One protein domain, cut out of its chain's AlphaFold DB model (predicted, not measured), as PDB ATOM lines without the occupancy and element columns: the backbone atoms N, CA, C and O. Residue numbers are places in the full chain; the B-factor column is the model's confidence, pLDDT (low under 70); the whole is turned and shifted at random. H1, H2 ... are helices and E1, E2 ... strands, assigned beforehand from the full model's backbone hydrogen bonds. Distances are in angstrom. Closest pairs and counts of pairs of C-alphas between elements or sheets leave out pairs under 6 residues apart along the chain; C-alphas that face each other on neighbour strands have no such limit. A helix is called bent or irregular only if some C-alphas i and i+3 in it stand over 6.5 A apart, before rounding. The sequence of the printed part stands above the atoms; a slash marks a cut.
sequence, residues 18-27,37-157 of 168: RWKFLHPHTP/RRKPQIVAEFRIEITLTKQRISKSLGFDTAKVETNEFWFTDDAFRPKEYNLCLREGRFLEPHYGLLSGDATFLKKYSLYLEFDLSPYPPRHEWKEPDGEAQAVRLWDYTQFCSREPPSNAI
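This is residues 18 to 27 and 37 to 157 of the 168 residues of an uncharacterized protein of Aspergillus glaucus CBS 516.65 (UniProt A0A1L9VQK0). The domain is one curled antiparallel sheet of five strands, E1 to E5, shaped like part of a barrel, with its long strands E2, E3 and E4 bent. The short helices H1 and H2 and the long link of residues 53 to 70 gather at the end of the sheet where E2 ends and E3 begins; residues 59 to 64 stick out, and the long link of residues 96 to 110 joins E3 to E4 at the other end. The printed part has 131 residues, with three named helices and five named strands in the order E1 E2 H1 H2 E3 E4 H3 E5, and the sheet order is E1, E2, E3, E4, E5. The class is mixed, helices and strands, with under half of the residues in named elements. The whole is only just loose, close to compact, with a radius of gyration of the C-alphas of 17.3 A and spans of 44, 42 and 29 A.

E1, residues 18 to 21, is an edge strand, antiparallel to E2, residues 41 to 52; N 18 and O 51 are 2.9 A apart, within hydrogen-bond range. E2 bends by 63 degrees at residue 49. It is antiparallel to E3, residues 83 to 95, at 140 degrees between directions, with N 46 and O 87 at 3.0 A. E3 bends by 105 degrees at residue 92 and forms a hairpin with E4, residues 111 to 118; N 90 and O 115 are 2.8 A apart. E4 bends by 68 degrees at residue 114 and is antiparallel to the other edge strand, E5, residues 146 to 149, with N 116 and O 147 at 2.8 A. The sheet is strongly twisted. H2, residues 77 to 80, only grazes it with residues 78 to 80; the closest C-alphas of E2 and H2 are those of Leu 52 and Phe 80, 4.9 A apart. H1, residues 71 to 74, is not on the sheet and meets H2 only through their link. H3, residues 135 to 139, is not on the sheet either, and is apart from H1 and H2. Every O i to N i+4 pair in H3 is within hydrogen-bond range; H1 and H2 are too short for such a pair, and each has its one O i to N i+3 pair within range.

E1 begins with C-alpha 18 at (57.378, 65.837, -85.558). E2 is 29.6 A long, E3 27.8 A and E4 19.4 A from first to last C-alpha. E3 begins with C-alpha 83 at (57.619, 64.496, -96.128). E5 ends with C-alpha 149 at (46.172, 81.214, -86.772).

The two C-alphas farthest apart, of Asp 77 and Asn 155, are 47.3 A apart. Residues 28 to 36 are not printed, and C-alphas 27 and 37 are 20.4 A apart across the cut. The links E2 to H1, E3 to E4 and E4 to H3 are long. The mean pLDDT of the printed part is 74.2; among the residues under 70 are 55 to 70, 96 to 110 and 151 to 157.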
ATOM      1  N   ARG A  18      56.019  65.312 -85.753       75.56
ATOM      2  CA  ARG A  18      57.378  65.837 -85.558       75.56
ATOM      3  C   ARG A  18      57.759  66.639 -86.786       75.56
ATOM      4  O   ARG A  18      57.419  66.236 -87.892       75.56
ATOM      5  N   TRP A  19      58.473  67.742 -86.604       79.94
ATOM      6  CA  TRP A  19      58.911  68.573 -87.719       79.94
ATOM      7  C   TRP A  19      60.290  69.182 -87.467       79.94
ATOM      8  O   TRP A  19      60.720  69.311 -86.318       79.94
ATOM      9  N   LYS A  20      60.990  69.541 -88.546       80.00
ATOM     10  CA  LYS A  20      62.285  70.240 -88.513       80.00
ATOM     11  C   LYS A  20      62.405  71.199 -89.698       80.00
ATOM     12  O   LYS A  20      61.872  70.914 -90.767       80.00
ATOM     13  N   PHE A  21      63.131  72.305 -89.532       81.06
ATOM     14  CA  PHE A  21      63.499  73.170 -90.658       81.06
ATOM     15  C   PHE A  21      64.501  72.472 -91.580       81.06
ATOM     16  O   PHE A  21      65.449  71.833 -91.113       81.06
ATOM     17  N   LEU A  22      64.327  72.652 -92.887       81.06
ATOM     18  CA  LEU A  22      65.298  72.235 -93.891       81.06
ATOM     19  C   LEU A  22      66.281  73.381 -94.160       81.06
ATOM     20  O   LEU A  22      65.901  74.543 -94.326       81.06
ATOM     21  N   HIS A  23      67.575  73.060 -94.143       61.66
ATOM     22  CA  HIS A  23      68.634  74.052 -94.319       61.66
ATOM     23  C   HIS A  23      68.637  74.633 -95.748       61.66
ATOM     24  O   HIS A  23      68.307  73.916 -96.693       61.66
ATOM     25  N   PRO A  24      69.037  75.908 -95.926       54.09
ATOM     26  CA  PRO A  24      69.618  76.803 -94.921       54.09
ATOM     27  C   PRO A  24      68.592  77.760 -94.276       54.09
ATOM     28  O   PRO A  24      68.973  78.793 -93.732       54.09
ATOM     29  N   HIS A  25      67.290  77.472 -94.363       55.50
ATOM     30  CA  HIS A  25      66.228  78.442 -94.068       55.50
ATOM     31  C   HIS A  25      65.564  78.234 -92.701       55.50
ATOM     32  O   HIS A  25      64.348  78.079 -92.607       55.50
ATOM     33  N   THR A  26      66.342  78.318 -91.617       56.53
ATOM     34  CA  THR A  26      65.765  78.799 -90.350       56.53
ATOM     35  C   THR A  26      65.412  80.276 -90.544       56.53
ATOM     36  O   THR A  26      66.334  81.075 -90.743       56.53
ATOM     37  N   PRO A  27      64.127  80.676 -90.538       61.06
ATOM     38  CA  PRO A  27      63.775  82.070 -90.758       61.06
ATOM     39  C   PRO A  27      64.334  82.937 -89.626       61.06
ATOM     40  O   PRO A  27      64.289  82.557 -88.452       61.06
ATOM     41  N   ARG A  37      47.710  93.758 -90.491       67.88
ATOM     42  CA  ARG A  37      47.767  94.639 -91.664       67.88
ATOM     43  C   ARG A  37      46.494  94.489 -92.510       67.88
ATOM     44  O   ARG A  37      45.951  93.399 -92.655       67.88
ATOM     45  N   ARG A  38      46.002  95.598 -93.083       68.81
ATOM     46  CA  ARG A  38      44.799  95.588 -93.947       68.81
ATOM     47  C   ARG A  38      45.022  94.816 -95.251       68.81
ATOM     48  O   ARG A  38      44.112  94.139 -95.706       68.81
ATOM     49  N   LYS A  39      46.214  94.939 -95.840       75.25
ATOM     50  CA  LYS A  39      46.650  94.152 -96.997       75.25
ATOM     51  C   LYS A  39      47.501  92.983 -96.483       75.25
ATOM     52  O   LYS A  39      48.461  93.271 -95.763       75.25
ATOM     53  N   PRO A  40      47.186  91.723 -96.832       83.31
ATOM     54  CA  PRO A  40      48.039  90.582 -96.522       83.31
ATOM     55  C   PRO A  40      49.460  90.775 -97.054       83.31
ATOM     56  O   PRO A  40      49.650  91.282 -98.163       83.31
ATOM     57  N   GLN A  41      50.454  90.370 -96.269       85.50
ATOM     58  CA  GLN A  41      51.861  90.375 -96.660       85.50
ATOM     59  C   GLN A  41      52.531  89.074 -96.240       85.50
ATOM     60  O   GLN A  41      52.269  88.564 -95.153       85.50
ATOM     61  N   ILE A  42      53.407  88.560 -97.100       89.25
ATOM     62  CA  ILE A  42      54.299  87.449 -96.776       89.25
ATOM     63  C   ILE A  42      55.294  87.948 -95.723       89.25
ATOM     64  O   ILE A  42      55.933  88.982 -95.922       89.25
ATOM     65  N   VAL A  43      55.379  87.244 -94.595       87.50
ATOM     66  CA  VAL A  43      56.299  87.555 -93.488       87.50
ATOM     67  C   VAL A  43      57.416  86.524 -93.347       87.50
ATOM     68  O   VAL A  43      58.464  86.850 -92.795       87.50
ATOM     69  N   ALA A  44      57.223  85.308 -93.869       86.38
ATOM     70  CA  ALA A  44      58.283  84.324 -94.056       86.38
ATOM     71  C   ALA A  44      57.900  83.283 -95.113       86.38
ATOM     72  O   ALA A  44      56.730  82.930 -95.251       86.38
ATOM     73  N   GLU A  45      58.912  82.744 -95.783       90.62
ATOM     74  CA  GLU A  45      58.830  81.539 -96.607       90.62
ATOM     75  C   GLU A  45      59.942  80.602 -96.143       90.62
ATOM     76  O   GLU A  45      61.071  81.041 -95.907       90.62
ATOM     77  N   PHE A  46      59.615  79.335 -95.911       86.00
ATOM     78  CA  PHE A  46      60.551  78.372 -95.340       86.00
ATOM     79  C   PHE A  46      60.158  76.938 -95.690       86.00
ATOM     80  O   PHE A  46      59.008  76.645 -96.013       86.00
ATOM     81  N   ARG A  47      61.136  76.033 -95.613       90.12
ATOM     82  CA  ARG A  47      60.940  74.603 -95.851       90.12
ATOM     83  C   ARG A  47      61.022  73.832 -94.550       90.12
ATOM     84  O   ARG A  47      61.923  74.070 -93.739       90.12
ATOM     85  N   ILE A  48      60.111  72.884 -94.377       84.50
ATOM     86  CA  ILE A  48      60.139  71.932 -93.268       84.50
ATOM     87  C   ILE A  48      60.004  70.512 -93.792       84.50
ATOM     88  O   ILE A  48      59.406  70.270 -94.837       84.50
ATOM     89  N   GLU A  49      60.520  69.573 -93.018       87.12
ATOM     90  CA  GLU A  49      60.122  68.176 -93.098       87.12
ATOM     91  C   GLU A  49      59.152  67.902 -91.944       87.12
ATOM     92  O   GLU A  49      59.461  68.248 -90.801       87.12
ATOM     93  N   ILE A  50      57.998  67.296 -92.234       84.88
ATOM     94  CA  ILE A  50      57.052  66.775 -91.238       84.88
ATOM     95  C   ILE A  50      57.061  65.248 -91.297       84.88
ATOM     96  O   ILE A  50      57.054  64.647 -92.365       84.88
ATOM     97  N   THR A  51      57.030  64.614 -90.130       83.81
ATOM     98  CA  THR A  51      56.793  63.180 -89.947       83.81
ATOM     99  C   THR A  51      55.562  62.999 -89.062       83.81
ATOM    100  O   THR A  51      55.569  63.414 -87.896       83.81
ATOM    101  N   LEU A  52      54.503  62.377 -89.587       83.56
ATOM    102  CA  LEU A  52      53.382  61.914 -88.767       83.56
ATOM    103  C   LEU A  52      53.890  60.835 -87.804       83.56
ATOM    104  O   LEU A  52      54.645  59.951 -88.204       83.56
ATOM    105  N   THR A  53      53.491  60.882 -86.534       78.94
ATOM    106  CA  THR A  53      53.890  59.856 -85.563       78.94
ATOM    107  C   THR A  53      52.777  58.847 -85.299       78.94
ATOM    108  O   THR A  53      51.586  59.152 -85.341       78.94
ATOM    109  N   LYS A  54      53.190  57.628 -84.945       80.56
ATOM    110  CA  LYS A  54      52.323  56.531 -84.494       80.56
ATOM    111  C   LYS A  54      51.842  56.698 -83.039       80.56
ATOM    112  O   LYS A  54      51.123  55.852 -82.518       80.56
ATOM    113  N   GLN A  55      52.258  57.768 -82.354       67.94
ATOM    114  CA  GLN A  55      51.966  57.981 -80.935       67.94
ATOM    115  C   GLN A  55      50.495  58.361 -80.723       67.94
ATOM    116  O   GLN A  55      49.962  59.215 -81.427       67.94
ATOM    117  N   ARG A  56      49.856  57.776 -79.700       62.56
ATOM    118  CA  ARG A  56      48.593  58.313 -79.172       62.56
ATOM    119  C   ARG A  56      48.845  59.705 -78.599       62.56
ATOM    120  O   ARG A  56      49.826  59.895 -77.877       62.56
ATOM    121  N   ILE A  57      47.918  60.634 -78.830       57.59
ATOM    122  CA  ILE A  57      47.814  61.833 -77.994       57.59
ATOM    123  C   ILE A  57      47.685  61.365 -76.533       57.59
ATOM    124  O   ILE A  57      46.906  60.462 -76.214       57.59
ATOM    125  N   SER A  58      48.513  61.914 -75.645       49.75
ATOM    126  CA  SER A  58      48.428  61.629 -74.210       49.75
ATOM    127  C   SER A  58      47.237  62.380 -73.598       49.75
ATOM    128  O   SER A  58      46.632  63.234 -74.238       49.75
ATOM    129  N   LYS A  59      46.870  62.093 -72.344       51.09
ATOM    130  CA  LYS A  59      45.677  62.669 -71.681       51.09
ATOM    131  C   LYS A  59      45.686  64.207 -71.487       51.09
ATOM    132  O   LYS A  59      44.817  64.730 -70.797       51.09
ATOM    133  N   SER A  60      46.634  64.947 -72.070       43.16
ATOM    134  CA  SER A  60      46.829  66.396 -71.881       43.16
ATOM    135  C   SER A  60      45.698  67.291 -72.406       43.16
ATOM    136  O   SER A  60      45.695  68.479 -72.103       43.16
ATOM    137  N   LEU A  61      44.738  66.744 -73.158       50.31
ATOM    138  CA  LEU A  61      43.554  67.456 -73.665       50.31
ATOM    139  C   LEU A  61      42.248  67.079 -72.934       50.31
ATOM    140  O   LEU A  61      41.170  67.439 -73.387       50.31
ATOM    141  N   GLY A  62      42.314  66.345 -71.817       48.34
ATOM    142  CA  GLY A  62      41.136  66.001 -71.001       48.34
ATOM    143  C   GLY A  62      40.239  64.885 -71.560       48.34
ATOM    144  O   GLY A  62      39.312  64.452 -70.880       48.34
ATOM    145  N   PHE A  63      40.530  64.371 -72.757       50.78
ATOM    146  CA  PHE A  63      39.825  63.238 -73.361       50.78
ATOM    147  C   PHE A  63      40.341  61.883 -72.850       50.78
ATOM    148  O   PHE A  63      41.527  61.717 -72.546       50.78
ATOM    149  N   ASP A  64      39.459  60.878 -72.808       56.38
ATOM    150  CA  ASP A  64      39.840  59.489 -72.530       56.38
ATOM    151  C   ASP A  64      40.481  58.841 -73.766       56.38
ATOM    152  O   ASP A  64      39.841  58.148 -74.561       56.38
ATOM    153  N   THR A  65      41.784  59.072 -73.923       55.69
ATOM    154  CA  THR A  65      42.579  58.597 -75.066       55.69
ATOM    155  C   THR A  65      42.732  57.072 -75.136       55.69
ATOM    156  O   THR A  65      43.297  56.561 -76.100       55.69
ATOM    157  N   ALA A  66      42.198  56.318 -74.164       59.91
ATOM    158  CA  ALA A  66      42.136  54.858 -74.217       59.91
ATOM    159  C   ALA A  66      41.149  54.333 -75.277       59.91
ATOM    160  O   ALA A  66      41.326  53.218 -75.767       59.91
ATOM    161  N   LYS A  67      40.135  55.131 -75.644       57.34
ATOM    162  CA  LYS A  67      39.112  54.782 -76.651       57.34
ATOM    163  C   LYS A  67      39.410  55.329 -78.049       57.34
ATOM    164  O   LYS A  67      38.639  55.077 -78.968       57.34
ATOM    165  N   VAL A  68      40.497  56.085 -78.202       60.41
ATOM    166  CA  VAL A  68      40.914  56.660 -79.484       60.41
ATOM    167  C   VAL A  68      41.858  55.676 -80.176       60.41
ATOM    168  O   VAL A  68      42.898  55.280 -79.632       60.41
ATOM    169  N   GLU A  69      41.466  55.254 -81.373       66.31
ATOM    170  CA  GLU A  69      42.279  54.407 -82.244       66.31
ATOM    171  C   GLU A  69      43.578  55.128 -82.627       66.31
ATOM    172  O   GLU A  69      43.629  56.354 -82.737       66.31
ATOM    173  N   THR A  70      44.671  54.376 -82.752       69.69
ATOM    174  CA  THR A  70      45.969  54.957 -83.117       69.69
ATOM    175  C   THR A  70      45.951  55.425 -84.568       69.69
ATOM    176  O   THR A  70      45.211  54.896 -85.391       69.69
ATOM    177  N   ASN A  71      46.847  56.346 -84.926       73.00
ATOM    178  CA  ASN A  71      47.078  56.708 -86.328       73.00
ATOM    179  C   ASN A  71      47.368  55.465 -87.199       73.00
ATOM    180  O   ASN A  71      46.996  55.418 -88.365       73.00
ATOM    181  N   GLU A  72      47.986  54.421 -86.633       79.06
ATOM    182  CA  GLU A  72      48.231  53.143 -87.321       79.06
ATOM    183  C   GLU A  72      46.962  52.368 -87.692       79.06
ATOM    184  O   GLU A  72      47.028  51.503 -88.561       79.06
ATOM    185  N   PHE A  73      45.821  52.641 -87.057       79.25
ATOM    186  CA  PHE A  73      44.537  52.073 -87.463       79.25
ATOM    187  C   PHE A  73      44.065  52.692 -88.786       79.25
ATOM    188  O   PHE A  73      43.712  51.971 -89.713       79.25
ATOM    189  N   TRP A  74      44.156  54.020 -88.898       78.31
ATOM    190  CA  TRP A  74      43.648  54.796 -90.033       78.31
ATOM    191  C   TRP A  74      44.576  54.806 -91.251       78.31
ATOM    192  O   TRP A  74      44.098  54.852 -92.387       78.31
ATOM    193  N   PHE A  75      45.895  54.735 -91.042       85.06
ATOM    194  CA  PHE A  75      46.884  54.952 -92.101       85.06
ATOM    195  C   PHE A  75      47.769  53.738 -92.412       85.06
ATOM    196  O   PHE A  75      48.010  52.867 -91.569       85.06
ATOM    197  N   THR A  76      48.286  53.699 -93.640       90.88
ATOM    198  CA  THR A  76      49.363  52.799 -94.077       90.88
ATOM    199  C   THR A  76      50.712  53.241 -93.499       90.88
ATOM    200  O   THR A  76      50.858  54.363 -93.012       90.88
ATOM    201  N   ASP A  77      51.733  52.379 -93.562       91.00
ATOM    202  CA  ASP A  77      53.076  52.735 -93.075       91.00
ATOM    203  C   ASP A  77      53.711  53.916 -93.840       91.00
ATOM    204  O   ASP A  77      54.545  54.635 -93.287       91.00
ATOM    205  N   ASP A  78      53.265  54.178 -95.072       92.56
ATOM    206  CA  ASP A  78      53.758  55.280 -95.904       92.56
ATOM    207  C   ASP A  78      53.354  56.662 -95.367       92.56
ATOM    208  O   ASP A  78      54.128  57.616 -95.486       92.56
ATOM    209  N   ALA A  79      52.228  56.760 -94.650       89.38
ATOM    210  CA  ALA A  79      51.815  57.990 -93.973       89.38
ATOM    211  C   ALA A  79      52.829  58.491 -92.939       89.38
ATOM    212  O   ALA A  79      52.952  59.699 -92.732       89.38
ATOM    213  N   PHE A  80      53.575  57.572 -92.319       89.00
ATOM    214  CA  PHE A  80      54.562  57.864 -91.278       89.00
ATOM    215  C   PHE A  80      55.969  58.123 -91.829       89.00
ATOM    216  O   PHE A  80      56.899  58.341 -91.049       89.00
ATOM    217  N   ARG A  81      56.156  58.110 -93.157       93.19
ATOM    218  CA  ARG A  81      57.415  58.546 -93.772       93.19
ATOM    219  C   ARG A  81      57.551  60.073 -93.659       93.19
ATOM    220  O   ARG A  81      56.549  60.779 -93.794       93.19
ATOM    221  N   PRO A  82      58.768  60.606 -93.441       90.06
ATOM    222  CA  PRO A  82      59.001  62.043 -93.496       90.06
ATOM    223  C   PRO A  82      58.672  62.608 -94.883       90.06
ATOM    224  O   PRO A  82      59.012  62.002 -95.899       90.06
ATOM    225  N   LYS A  83      58.024  63.772 -94.916       92.00
ATOM    226  CA  LYS A  83      57.619  64.496 -96.128       92.00
ATOM    227  C   LYS A  83      58.086  65.938 -96.041       92.00
ATOM    228  O   LYS A  83      58.026  66.540 -94.970       92.00
ATOM    229  N   GLU A  84      58.551  66.482 -97.157       93.75
ATOM    230  CA  GLU A  84      58.986  67.873 -97.253       93.75
ATOM    231  C   GLU A  84      57.859  68.773 -97.752       93.75
ATOM    232  O   GLU A  84      57.078  68.367 -98.611       93.75
ATOM    233  N   TYR A  85      57.820  70.000 -97.239       89.25
ATOM    234  CA  TYR A  85      56.817  71.006 -97.574       89.25
ATOM    235  C   TYR A  85      57.470  72.379 -97.732       89.25
ATOM    236  O   TYR A  85      58.388  72.738 -96.981       89.25
ATOM    237  N   ASN A  86      56.959  73.168 -98.674       93.38
ATOM    238  CA  ASN A  86      57.256  74.591 -98.814       93.38
ATOM    239  C   ASN A  86      56.103  75.388 -98.190       93.38
ATOM    240  O   ASN A  86      54.954  75.235 -98.599       93.38
ATOM    241  N   LEU A  87      56.398  76.223 -97.189       89.69
ATOM    242  CA  LEU A  87      55.386  76.987 -96.460       89.69
ATOM    243  C   LEU A  87      55.553  78.488 -96.680       89.69
ATOM    244  O   LEU A  87      56.657  79.028 -96.585       89.69
ATOM    245  N   CYS A  88      54.425  79.168 -96.879       91.38
ATOM    246  CA  CYS A  88      54.313  80.621 -96.925       91.38
ATOM    247  C   CYS A  88      53.501  81.096 -95.710       91.38
ATOM    248  O   CYS A  88      52.316  80.783 -95.580       91.38
ATOM    249  N   LEU A  89      54.126  81.861 -94.810       87.88
ATOM    250  CA  LEU A  89      53.445  82.521 -93.696       87.88
ATOM    251  C   LEU A  89      53.098  83.956 -94.096       87.88
ATOM    252  O   LEU A  89      53.977  84.756 -94.435       87.88
ATOM    253  N   ARG A  90      51.816  84.306 -93.997       89.25
ATOM    254  CA  ARG A  90      51.290  85.647 -94.268       89.25
ATOM    255  C   ARG A  90      50.690  86.264 -93.011       89.25
ATOM    256  O   ARG A  90      49.989  85.595 -92.258       89.25
ATOM    257  N   GLU A  91      50.909  87.562 -92.828       86.38
ATOM    258  CA  GLU A  91      50.207  88.382 -91.837       86.38
ATOM    259  C   GLU A  91      49.203  89.299 -92.546       86.38
ATOM    260  O   GLU A  91      49.510  89.918 -93.568       86.38
ATOM    261  N   GLY A  92      47.979  89.375 -92.030       82.81
ATOM    262  CA  GLY A  92      46.856  90.014 -92.711       82.81
ATOM    263  C   GLY A  92      45.560  89.881 -91.919       82.81
ATOM    264  O   GLY A  92      45.589  89.746 -90.702       82.81
ATOM    265  N   ARG A  93      44.415  89.933 -92.602       80.50
ATOM    266  CA  ARG A  93      43.090  89.702 -92.009       80.50
ATOM    267  C   ARG A  93      42.422  88.575 -92.773       80.50
ATOM    268  O   ARG A  93      42.042  88.776 -93.924       80.50
ATOM    269  N   PHE A  94      42.295  87.419 -92.139       76.75
ATOM    270  CA  PHE A  94      41.799  86.204 -92.770       76.75
ATOM    271  C   PHE A  94      40.520  85.726 -92.085       76.75
ATOM    272  O   PHE A  94      40.356  85.890 -90.873       76.75
ATOM    273  N   LEU A  95      39.616  85.158 -92.880       72.44
ATOM    274  CA  LEU A  95      38.526  84.315 -92.398       72.44
ATOM    275  C   LEU A  95      39.012  82.862 -92.380       72.44
ATOM    276  O   LEU A  95      40.046  82.538 -92.970       72.44
ATOM    277  N   GLU A  96      38.278  81.989 -91.707       67.75
ATOM    278  CA  GLU A  96      38.570  80.557 -91.730       67.75
ATOM    279  C   GLU A  96      38.333  79.966 -93.138       67.75
ATOM    280  O   GLU A  96      37.233  80.153 -93.672       67.75
ATOM    281  N   PRO A  97      39.305  79.259 -93.759       62.25
ATOM    282  CA  PRO A  97      39.215  78.871 -95.173       62.25
ATOM    283  C   PRO A  97      37.985  78.013 -95.493       62.25
ATOM    284  O   PRO A  97      37.329  78.201 -96.515       62.25
ATOM    285  N   HIS A  98      37.620  77.123 -94.569       60.16
ATOM    286  CA  HIS A  98      36.559  76.129 -94.751       60.16
ATOM    287  C   HIS A  98      35.138  76.689 -94.577       60.16
ATOM    288  O   HIS A  98      34.170  76.026 -94.936       60.16
ATOM    289  N   TYR A  99      34.997  77.927 -94.088       52.94
ATOM    290  CA  TYR A  99      33.699  78.590 -93.921       52.94
ATOM    291  C   TYR A  99      33.338  79.549 -95.067       52.94
ATOM    292  O   TYR A  99      32.215  80.051 -95.112       52.94
ATOM    293  N   GLY A 100      34.242  79.775 -96.031       46.53
ATOM    294  CA  GLY A 100      34.016  80.670 -97.178       46.53
ATOM    295  C   GLY A 100      32.882  80.254 -98.132       46.53
ATOM    296  O   GLY A 100      32.538  81.014 -99.032       46.53
ATOM    297  N   LEU A 101      32.294  79.069 -97.934       43.50
ATOM    298  CA  LEU A 101      31.149  78.547 -98.687       43.50
ATOM    299  C   LEU A 101      29.785  78.975 -98.116       43.50
ATOM    300  O   LEU A 101      28.768  78.811 -98.790       43.50
ATOM    301  N   LEU A 102      29.734  79.524 -96.896       48.31
ATOM    302  CA  LEU A 102      28.487  80.014 -96.309       48.31
ATOM    303  C   LEU A 102      28.165  81.411 -96.852       48.31
ATOM    304  O   LEU A 102      28.677  82.418 -96.368       48.31
ATOM    305  N   SER A 103      27.268  81.467 -97.836       43.12
ATOM    306  CA  SER A 103      26.706  82.686 -98.437       43.12
ATOM    307  C   SER A 103      25.699  83.400 -97.514       43.12
ATOM    308  O   SER A 103      24.593  83.762 -97.917       43.12
ATOM    309  N   GLY A 104      26.093  83.602 -96.255       51.22
ATOM    310  CA  GLY A 104      25.344  84.302 -95.214       51.22
ATOM    311  C   GLY A 104      26.156  85.434 -94.585       51.22
ATOM    312  O   GLY A 104      27.301  85.690 -94.956       51.22
ATOM    313  N   ASP A 105      25.549  86.130 -93.624       48.22
ATOM    314  CA  ASP A 105      26.153  87.293 -92.972       48.22
ATOM    315  C   ASP A 105      27.430  86.901 -92.201       48.22
ATOM    316  O   ASP A 105      27.371  86.281 -91.143       48.22
ATOM    317  N   ALA A 106      28.607  87.242 -92.739       53.84
ATOM    318  CA  ALA A 106      29.924  86.767 -92.284       53.84
ATOM    319  C   ALA A 106      30.392  87.354 -90.928       53.84
ATOM    320  O   ALA A 106      31.589  87.402 -90.618       53.84
ATOM    321  N   THR A 107      29.452  87.838 -90.120       54.72
ATOM    322  CA  THR A 107      29.637  88.435 -88.794       54.72
ATOM    323  C   THR A 107      29.900  87.395 -87.704       54.72
ATOM    324  O   THR A 107      30.539  87.733 -86.712       54.72
ATOM    325  N   PHE A 108      29.500  86.136 -87.901       57.38
ATOM    326  CA  PHE A 108      29.809  85.020 -86.993       57.38
ATOM    327  C   PHE A 108      31.121  84.286 -87.332       57.38
ATOM    328  O   PHE A 108      31.558  83.431 -86.565       57.38
ATOM    329  N   LEU A 109      31.761  84.595 -88.468       61.56
ATOM    330  CA  LEU A 109      32.967  83.889 -88.904       61.56
ATOM    331  C   LEU A 109      34.207  84.320 -88.117       61.56
ATOM    332  O   LEU A 109      34.526  85.511 -88.010       61.56
ATOM    333  N   LYS A 110      34.931  83.314 -87.619       65.62
ATOM    334  CA  LYS A 110      36.159  83.471 -86.843       65.62
ATOM    335  C   LYS A 110      37.277  84.100 -87.685       65.62
ATOM    336  O   LYS A 110      37.370  83.863 -88.893       65.62
ATOM    337  N   LYS A 111      38.092  84.960 -87.057       73.12
ATOM    338  CA  LYS A 111      39.061  85.822 -87.758       73.12
ATOM    339  C   LYS A 111      40.467  85.698 -87.220       73.12
ATOM    340  O   LYS A 111      40.690  85.643 -86.018       73.12
ATOM    341  N   TYR A 112      41.415  85.757 -88.139       77.06
ATOM    342  CA  TYR A 112      42.796  85.396 -87.880       77.06
ATOM    343  C   TYR A 112      43.751  86.446 -88.447       77.06
ATOM    344  O   TYR A 112      43.476  87.079 -89.472       77.06
ATOM    345  N   SER A 113      44.869  86.652 -87.750       81.50
ATOM    346  CA  SER A 113      45.928  87.585 -88.151       81.50
ATOM    347  C   SER A 113      47.039  86.911 -88.953       81.50
ATOM    348  O   SER A 113      47.736  87.590 -89.707       81.50
ATOM    349  N   LEU A 114      47.183  85.589 -88.820       83.50
ATOM    350  CA  LEU A 114      48.144  84.774 -89.552       83.50
ATOM    351  C   LEU A 114      47.436  83.755 -90.438       83.50
ATOM    352  O   LEU A 114      46.400  83.198 -90.074       83.50
ATOM    353  N   TYR A 115      48.064  83.486 -91.572       85.75
ATOM    354  CA  TYR A 115      47.668  82.479 -92.541       85.75
ATOM    355  C   TYR A 115      48.914  81.719 -92.978       85.75
ATOM    356  O   TYR A 115      49.913  82.332 -93.360       85.75
ATOM    357  N   LEU A 116      48.861  80.399 -92.875       86.81
ATOM    358  CA  LEU A 116      49.924  79.474 -93.224       86.81
ATOM    359  C   LEU A 116      49.449  78.635 -94.408       86.81
ATOM    360  O   LEU A 116      48.437  77.943 -94.318       86.81
ATOM    361  N   GLU A 117      50.176  78.726 -95.511       90.75
ATOM    362  CA  GLU A 117      49.887  78.004 -96.747       90.75
ATOM    363  C   GLU A 117      50.989  76.988 -96.996       90.75
ATOM    364  O   GLU A 117      52.166  77.353 -96.998       90.75
ATOM    365  N   PHE A 118      50.599  75.734 -97.187       90.94
ATOM    366  CA  PHE A 118      51.466  74.667 -97.664       90.94
ATOM    367  C   PHE A 118      51.325  74.535 -99.185       90.94
ATOM    368  O   PHE A 118      50.253  74.767 -99.745       90.94
ATOM    369  N   ASP A 119      52.388  74.099 -99.850       94.44
ATOM    370  CA  ASP A 119      52.357  73.665-101.248       94.44
ATOM    371  C   ASP A 119      51.566  72.362-101.462       94.44
ATOM    372  O   ASP A 119      50.944  72.182-102.508       94.44
ATOM    373  N   LEU A 120      51.564  71.475-100.464       92.00
ATOM    374  CA  LEU A 120      50.851  70.195-100.437       92.00
ATOM    375  C   LEU A 120      50.205  69.975 -99.061       92.00
ATOM    376  O   LEU A 120      50.709  70.465 -98.054       92.00
ATOM    377  N   SER A 121      49.097  69.232 -98.987       88.88
ATOM    378  CA  SER A 121      48.416  68.990 -97.703       88.88
ATOM    379  C   SER A 121      49.341  68.280 -96.699       88.88
ATOM    380  O   SER A 121      49.927  67.257 -97.057       88.88
ATOM    381  N   PRO A 122      49.435  68.744 -95.435       85.50
ATOM    382  CA  PRO A 122      50.191  68.057 -94.388       85.50
ATOM    383  C   PRO A 122      49.495  66.784 -93.877       85.50
ATOM    384  O   PRO A 122      50.112  65.995 -93.155       85.50
ATOM    385  N   TYR A 123      48.224  66.565 -94.233       84.81
ATOM    386  CA  TYR A 123      47.517  65.307 -93.985       84.81
ATOM    387  C   TYR A 123      47.886  64.243 -95.031       84.81
ATOM    388  O   TYR A 123      48.085  64.596 -96.196       84.81
ATOM    389  N   PRO A 124      47.919  62.944 -94.664       88.12
ATOM    390  CA  PRO A 124      48.189  61.848 -95.597       88.12
ATOM    391  C   PRO A 124      47.310  61.919 -96.863       88.12
ATOM    392  O   PRO A 124      46.091  62.050 -96.729       88.12
ATOM    393  N   PRO A 125      47.854  61.823 -98.093       90.88
ATOM    394  CA  PRO A 125      47.048  61.703 -99.309       90.88
ATOM    395  C   PRO A 125      46.150  60.460 -99.293       90.88
ATOM    396  O   PRO A 125      46.503  59.430 -98.728       90.88
ATOM    397  N   ARG A 126      45.006  60.520 -99.992       89.44
ATOM    398  CA  ARG A 126      43.933  59.496-100.045       89.44
ATOM    399  C   ARG A 126      44.368  58.022-100.183       89.44
ATOM    400  O   ARG A 126      43.609  57.141 -99.781       89.44
ATOM    401  N   HIS A 127      45.524  57.730-100.780       90.44
ATOM    402  CA  HIS A 127      46.030  56.360-100.958       90.44
ATOM    403  C   HIS A 127      46.794  55.812 -99.737       90.44
ATOM    404  O   HIS A 127      47.023  54.612 -99.650       90.44
ATOM    405  N   GLU A 128      47.171  56.672 -98.789       91.44
ATOM    406  CA  GLU A 128      47.806  56.296 -97.520       91.44
ATOM    407  C   GLU A 128      46.788  56.055 -96.391       91.44
ATOM    408  O   GLU A 128      47.165  55.721 -95.268       91.44
ATOM    409  N   TRP A 129      45.493  56.207 -96.669       87.81
ATOM    410  CA  TRP A 129      44.410  55.845 -95.756       87.81
ATOM    411  C   TRP A 129      43.974  54.406 -96.025       87.81
ATOM    412  O   TRP A 129      43.764  54.030 -97.178       87.81
ATOM    413  N   LYS A 130      43.794  53.620 -94.962       85.81
ATOM    414  CA  LYS A 130      43.285  52.242 -95.043       85.81
ATOM    415  C   LYS A 130      41.792  52.225 -95.363       85.81
ATOM    416  O   LYS A 130      41.380  51.619 -96.344       85.81
ATOM    417  N   GLU A 131      41.020  52.957 -94.566       80.94
ATOM    418  CA  GLU A 131      39.569  53.125 -94.693       80.94
ATOM    419  C   GLU A 131      39.236  54.621 -94.518       80.94
ATOM    420  O   GLU A 131      38.983  55.076 -93.406       80.94
ATOM    421  N   PRO A 132      39.321  55.437 -95.586       68.00
ATOM    422  CA  PRO A 132      39.071  56.885 -95.516       68.00
ATOM    423  C   PRO A 132      37.591  57.278 -95.550       68.00
ATOM    424  O   PRO A 132      37.292  58.471 -95.584       68.00
ATOM    425  N   ASP A 133      36.677  56.309 -95.597       72.00
ATOM    426  CA  ASP A 133      35.237  56.556 -95.650       72.00
ATOM    427  C   ASP A 133      34.733  57.332 -94.414       72.00
ATOM    428  O   ASP A 133      35.409  57.461 -93.393       72.00
ATOM    429  N   GLY A 134      33.526  57.893 -94.509       69.31
ATOM    430  CA  GLY A 134      32.983  58.774 -93.472       69.31
ATOM    431  C   GLY A 134      33.542  60.198 -93.555       69.31
ATOM    432  O   GLY A 134      33.666  60.764 -94.643       69.31
ATOM    433  N   GLU A 135      33.828  60.810 -92.403       63.91
ATOM    434  CA  GLU A 135      34.094  62.254 -92.307       63.91
ATOM    435  C   GLU A 135      35.345  62.700 -93.081       63.91
ATOM    436  O   GLU A 135      35.302  63.731 -93.751       63.91
ATOM    437  N   ALA A 136      36.426  61.910 -93.086       66.06
ATOM    438  CA  ALA A 136      37.664  62.244 -93.801       66.06
ATOM    439  C   ALA A 136      37.456  62.381 -95.324       66.06
ATOM    440  O   ALA A 136      37.964  63.323 -95.937       66.06
ATOM    441  N   GLN A 137      36.661  61.487 -95.925       74.44
ATOM    442  CA  GLN A 137      36.247  61.547 -97.331       74.44
ATOM    443  C   GLN A 137      35.183  62.616 -97.600       74.44
ATOM    444  O   GLN A 137      35.195  63.194 -98.689       74.44
ATOM    445  N   ALA A 138      34.309  62.914 -96.633       69.88
ATOM    446  CA  ALA A 138      33.311  63.976 -96.749       69.88
ATOM    447  C   ALA A 138      33.948  65.378 -96.777       69.88
ATOM    448  O   ALA A 138      33.562  66.202 -97.604       69.88
ATOM    449  N   VAL A 139      34.953  65.634 -95.928       71.62
ATOM    450  CA  VAL A 139      35.689  66.915 -95.902       71.62
ATOM    451  C   VAL A 139      36.897  66.944 -96.841       71.62
ATOM    452  O   VAL A 139      37.466  68.009 -97.059       71.62
ATOM    453  N   ARG A 140      37.284  65.793 -97.414       78.44
ATOM    454  CA  ARG A 140      38.473  65.614 -98.269       78.44
ATOM    455  C   ARG A 140      39.744  66.174 -97.617       78.44
ATOM    456  O   ARG A 140      40.432  67.019 -98.181       78.44
ATOM    457  N   LEU A 141      40.054  65.689 -96.414       77.00
ATOM    458  CA  LEU A 141      41.087  66.271 -95.544       77.00
ATOM    459  C   LEU A 141      42.477  66.389 -96.212       77.00
ATOM    460  O   LEU A 141      43.216  67.332 -95.954       77.00
ATOM    461  N   TRP A 142      42.810  65.475 -97.126       84.81
ATOM    462  CA  TRP A 142      44.042  65.482 -97.935       84.81
ATOM    463  C   TRP A 142      44.152  66.615 -98.972       84.81
ATOM    464  O   TRP A 142      45.188  66.725 -99.623       84.81
ATOM    465  N   ASP A 143      43.116  67.433 -99.160       87.38
ATOM    466  CA  ASP A 143      43.165  68.631-100.008       87.38
ATOM    467  C   ASP A 143      43.391  69.919 -99.183       87.38
ATOM    468  O   ASP A 143      43.487  71.011 -99.746       87.38
ATOM    469  N   TYR A 144      43.475  69.827 -97.848       84.44
ATOM    470  CA  TYR A 144      43.611  70.990 -96.968       84.44
ATOM    471  C   TYR A 144      45.064  71.480 -96.926       84.44
ATOM    472  O   TYR A 144      45.923  70.877 -96.290       84.44
ATOM    473  N   THR A 145      45.333  72.615 -97.568       89.31
ATOM    474  CA  THR A 145      46.661  73.262 -97.621       89.31
ATOM    475  C   THR A 145      46.739  74.584 -96.852       89.31
ATOM    476  O   THR A 145      47.814  75.171 -96.737       89.31
ATOM    477  N   GLN A 146      45.611  75.075 -96.334       86.62
ATOM    478  CA  GLN A 146      45.446  76.449 -95.857       86.62
ATOM    479  C   GLN A 146      45.004  76.457 -94.394       86.62
ATOM    480  O   GLN A 146      43.951  75.924 -94.059       86.62
ATOM    481  N   PHE A 147      45.791  77.093 -93.526       83.12
ATOM    482  CA  PHE A 147      45.568  77.092 -92.081       83.12
ATOM    483  C   PHE A 147      45.611  78.517 -91.535       83.12
ATOM    484  O   PHE A 147      46.523  79.289 -91.829       83.12
ATOM    485  N   CYS A 148      44.636  78.871 -90.704       80.56
ATOM    486  CA  CYS A 148      44.544  80.192 -90.091       80.56
ATOM    487  C   CYS A 148      44.928  80.140 -88.606       80.56
ATOM    488  O   CYS A 148      44.668  79.164 -87.909       80.56
ATOM    489  N   SER A 149      45.585  81.192 -88.114       73.50
ATOM    490  CA  SER A 149      46.172  81.214 -86.772       73.50
ATOM    491  C   SER A 149      46.192  82.616 -86.165       73.50
ATOM    492  O   SER A 149      46.102  83.619 -86.876       73.50
ATOM    493  N   ARG A 150      46.358  82.667 -84.836       72.44
ATOM    494  CA  ARG A 150      46.519  83.876 -84.016       72.44
ATOM    495  C   ARG A 150      45.404  84.887 -84.247       72.44
ATOM    496  O   ARG A 150      45.450  85.715 -85.157       72.44
ATOM    497  N   GLU A 151      44.424  84.865 -83.366       68.62
ATOM    498  CA  GLU A 151      43.390  85.891 -83.352       68.62
ATOM    499  C   GLU A 151      43.995  87.278 -83.088       68.62
ATOM    500  O   GLU A 151      45.040  87.396 -82.432       68.62
ATOM    501  N   PRO A 152      43.405  88.341 -83.655       64.50
ATOM    502  CA  PRO A 152      43.847  89.695 -83.367       64.50
ATOM    503  C   PRO A 152      43.647  90.035 -81.875       64.50
ATOM    504  O   PRO A 152      42.816  89.430 -81.202       64.50
ATOM    505  N   PRO A 153      44.375  91.021 -81.318       61.44
ATOM    506  CA  PRO A 153      44.278  91.336 -79.898       61.44
ATOM    507  C   PRO A 153      43.063  92.208 -79.572       61.44
ATOM    508  O   PRO A 153      43.051  93.395 -79.904       61.44
ATOM    509  N   SER A 154      42.103  91.622 -78.853       54.81
ATOM    510  CA  SER A 154      41.066  92.185 -77.961       54.81
ATOM    511  C   SER A 154      40.847  93.723 -77.886       54.81
ATOM    512  O   SER A 154      39.720  94.221 -77.962       54.81
ATOM    513  N   ASN A 155      41.871  94.554 -77.734       46.50
ATOM    514  CA  ASN A 155      41.690  96.008 -77.648       46.50
ATOM    515  C   ASN A 155      41.355  96.628 -79.022       46.50
ATOM    516  O   ASN A 155      40.662  97.640 -79.093       46.50
ATOM    517  N   ALA A 156      41.786  95.999 -80.120       47.62
ATOM    518  CA  ALA A 156      41.454  96.386 -81.497       47.62
ATOM    519  C   ALA A 156      39.995  96.063 -81.892       47.62
ATOM    520  O   ALA A 156      39.596  96.249 -83.042       47.62
ATOM    521  N   ILE A 157      39.230  95.505 -80.947       43.12
ATOM    522  CA  ILE A 157      38.204  94.493 -81.221       43.12
ATOM    523  C   ILE A 157      36.840  94.855 -80.630       43.12
ATOM    524  O   ILE A 157      35.826  94.354 -81.106       43.12
TER     525      ILE A 157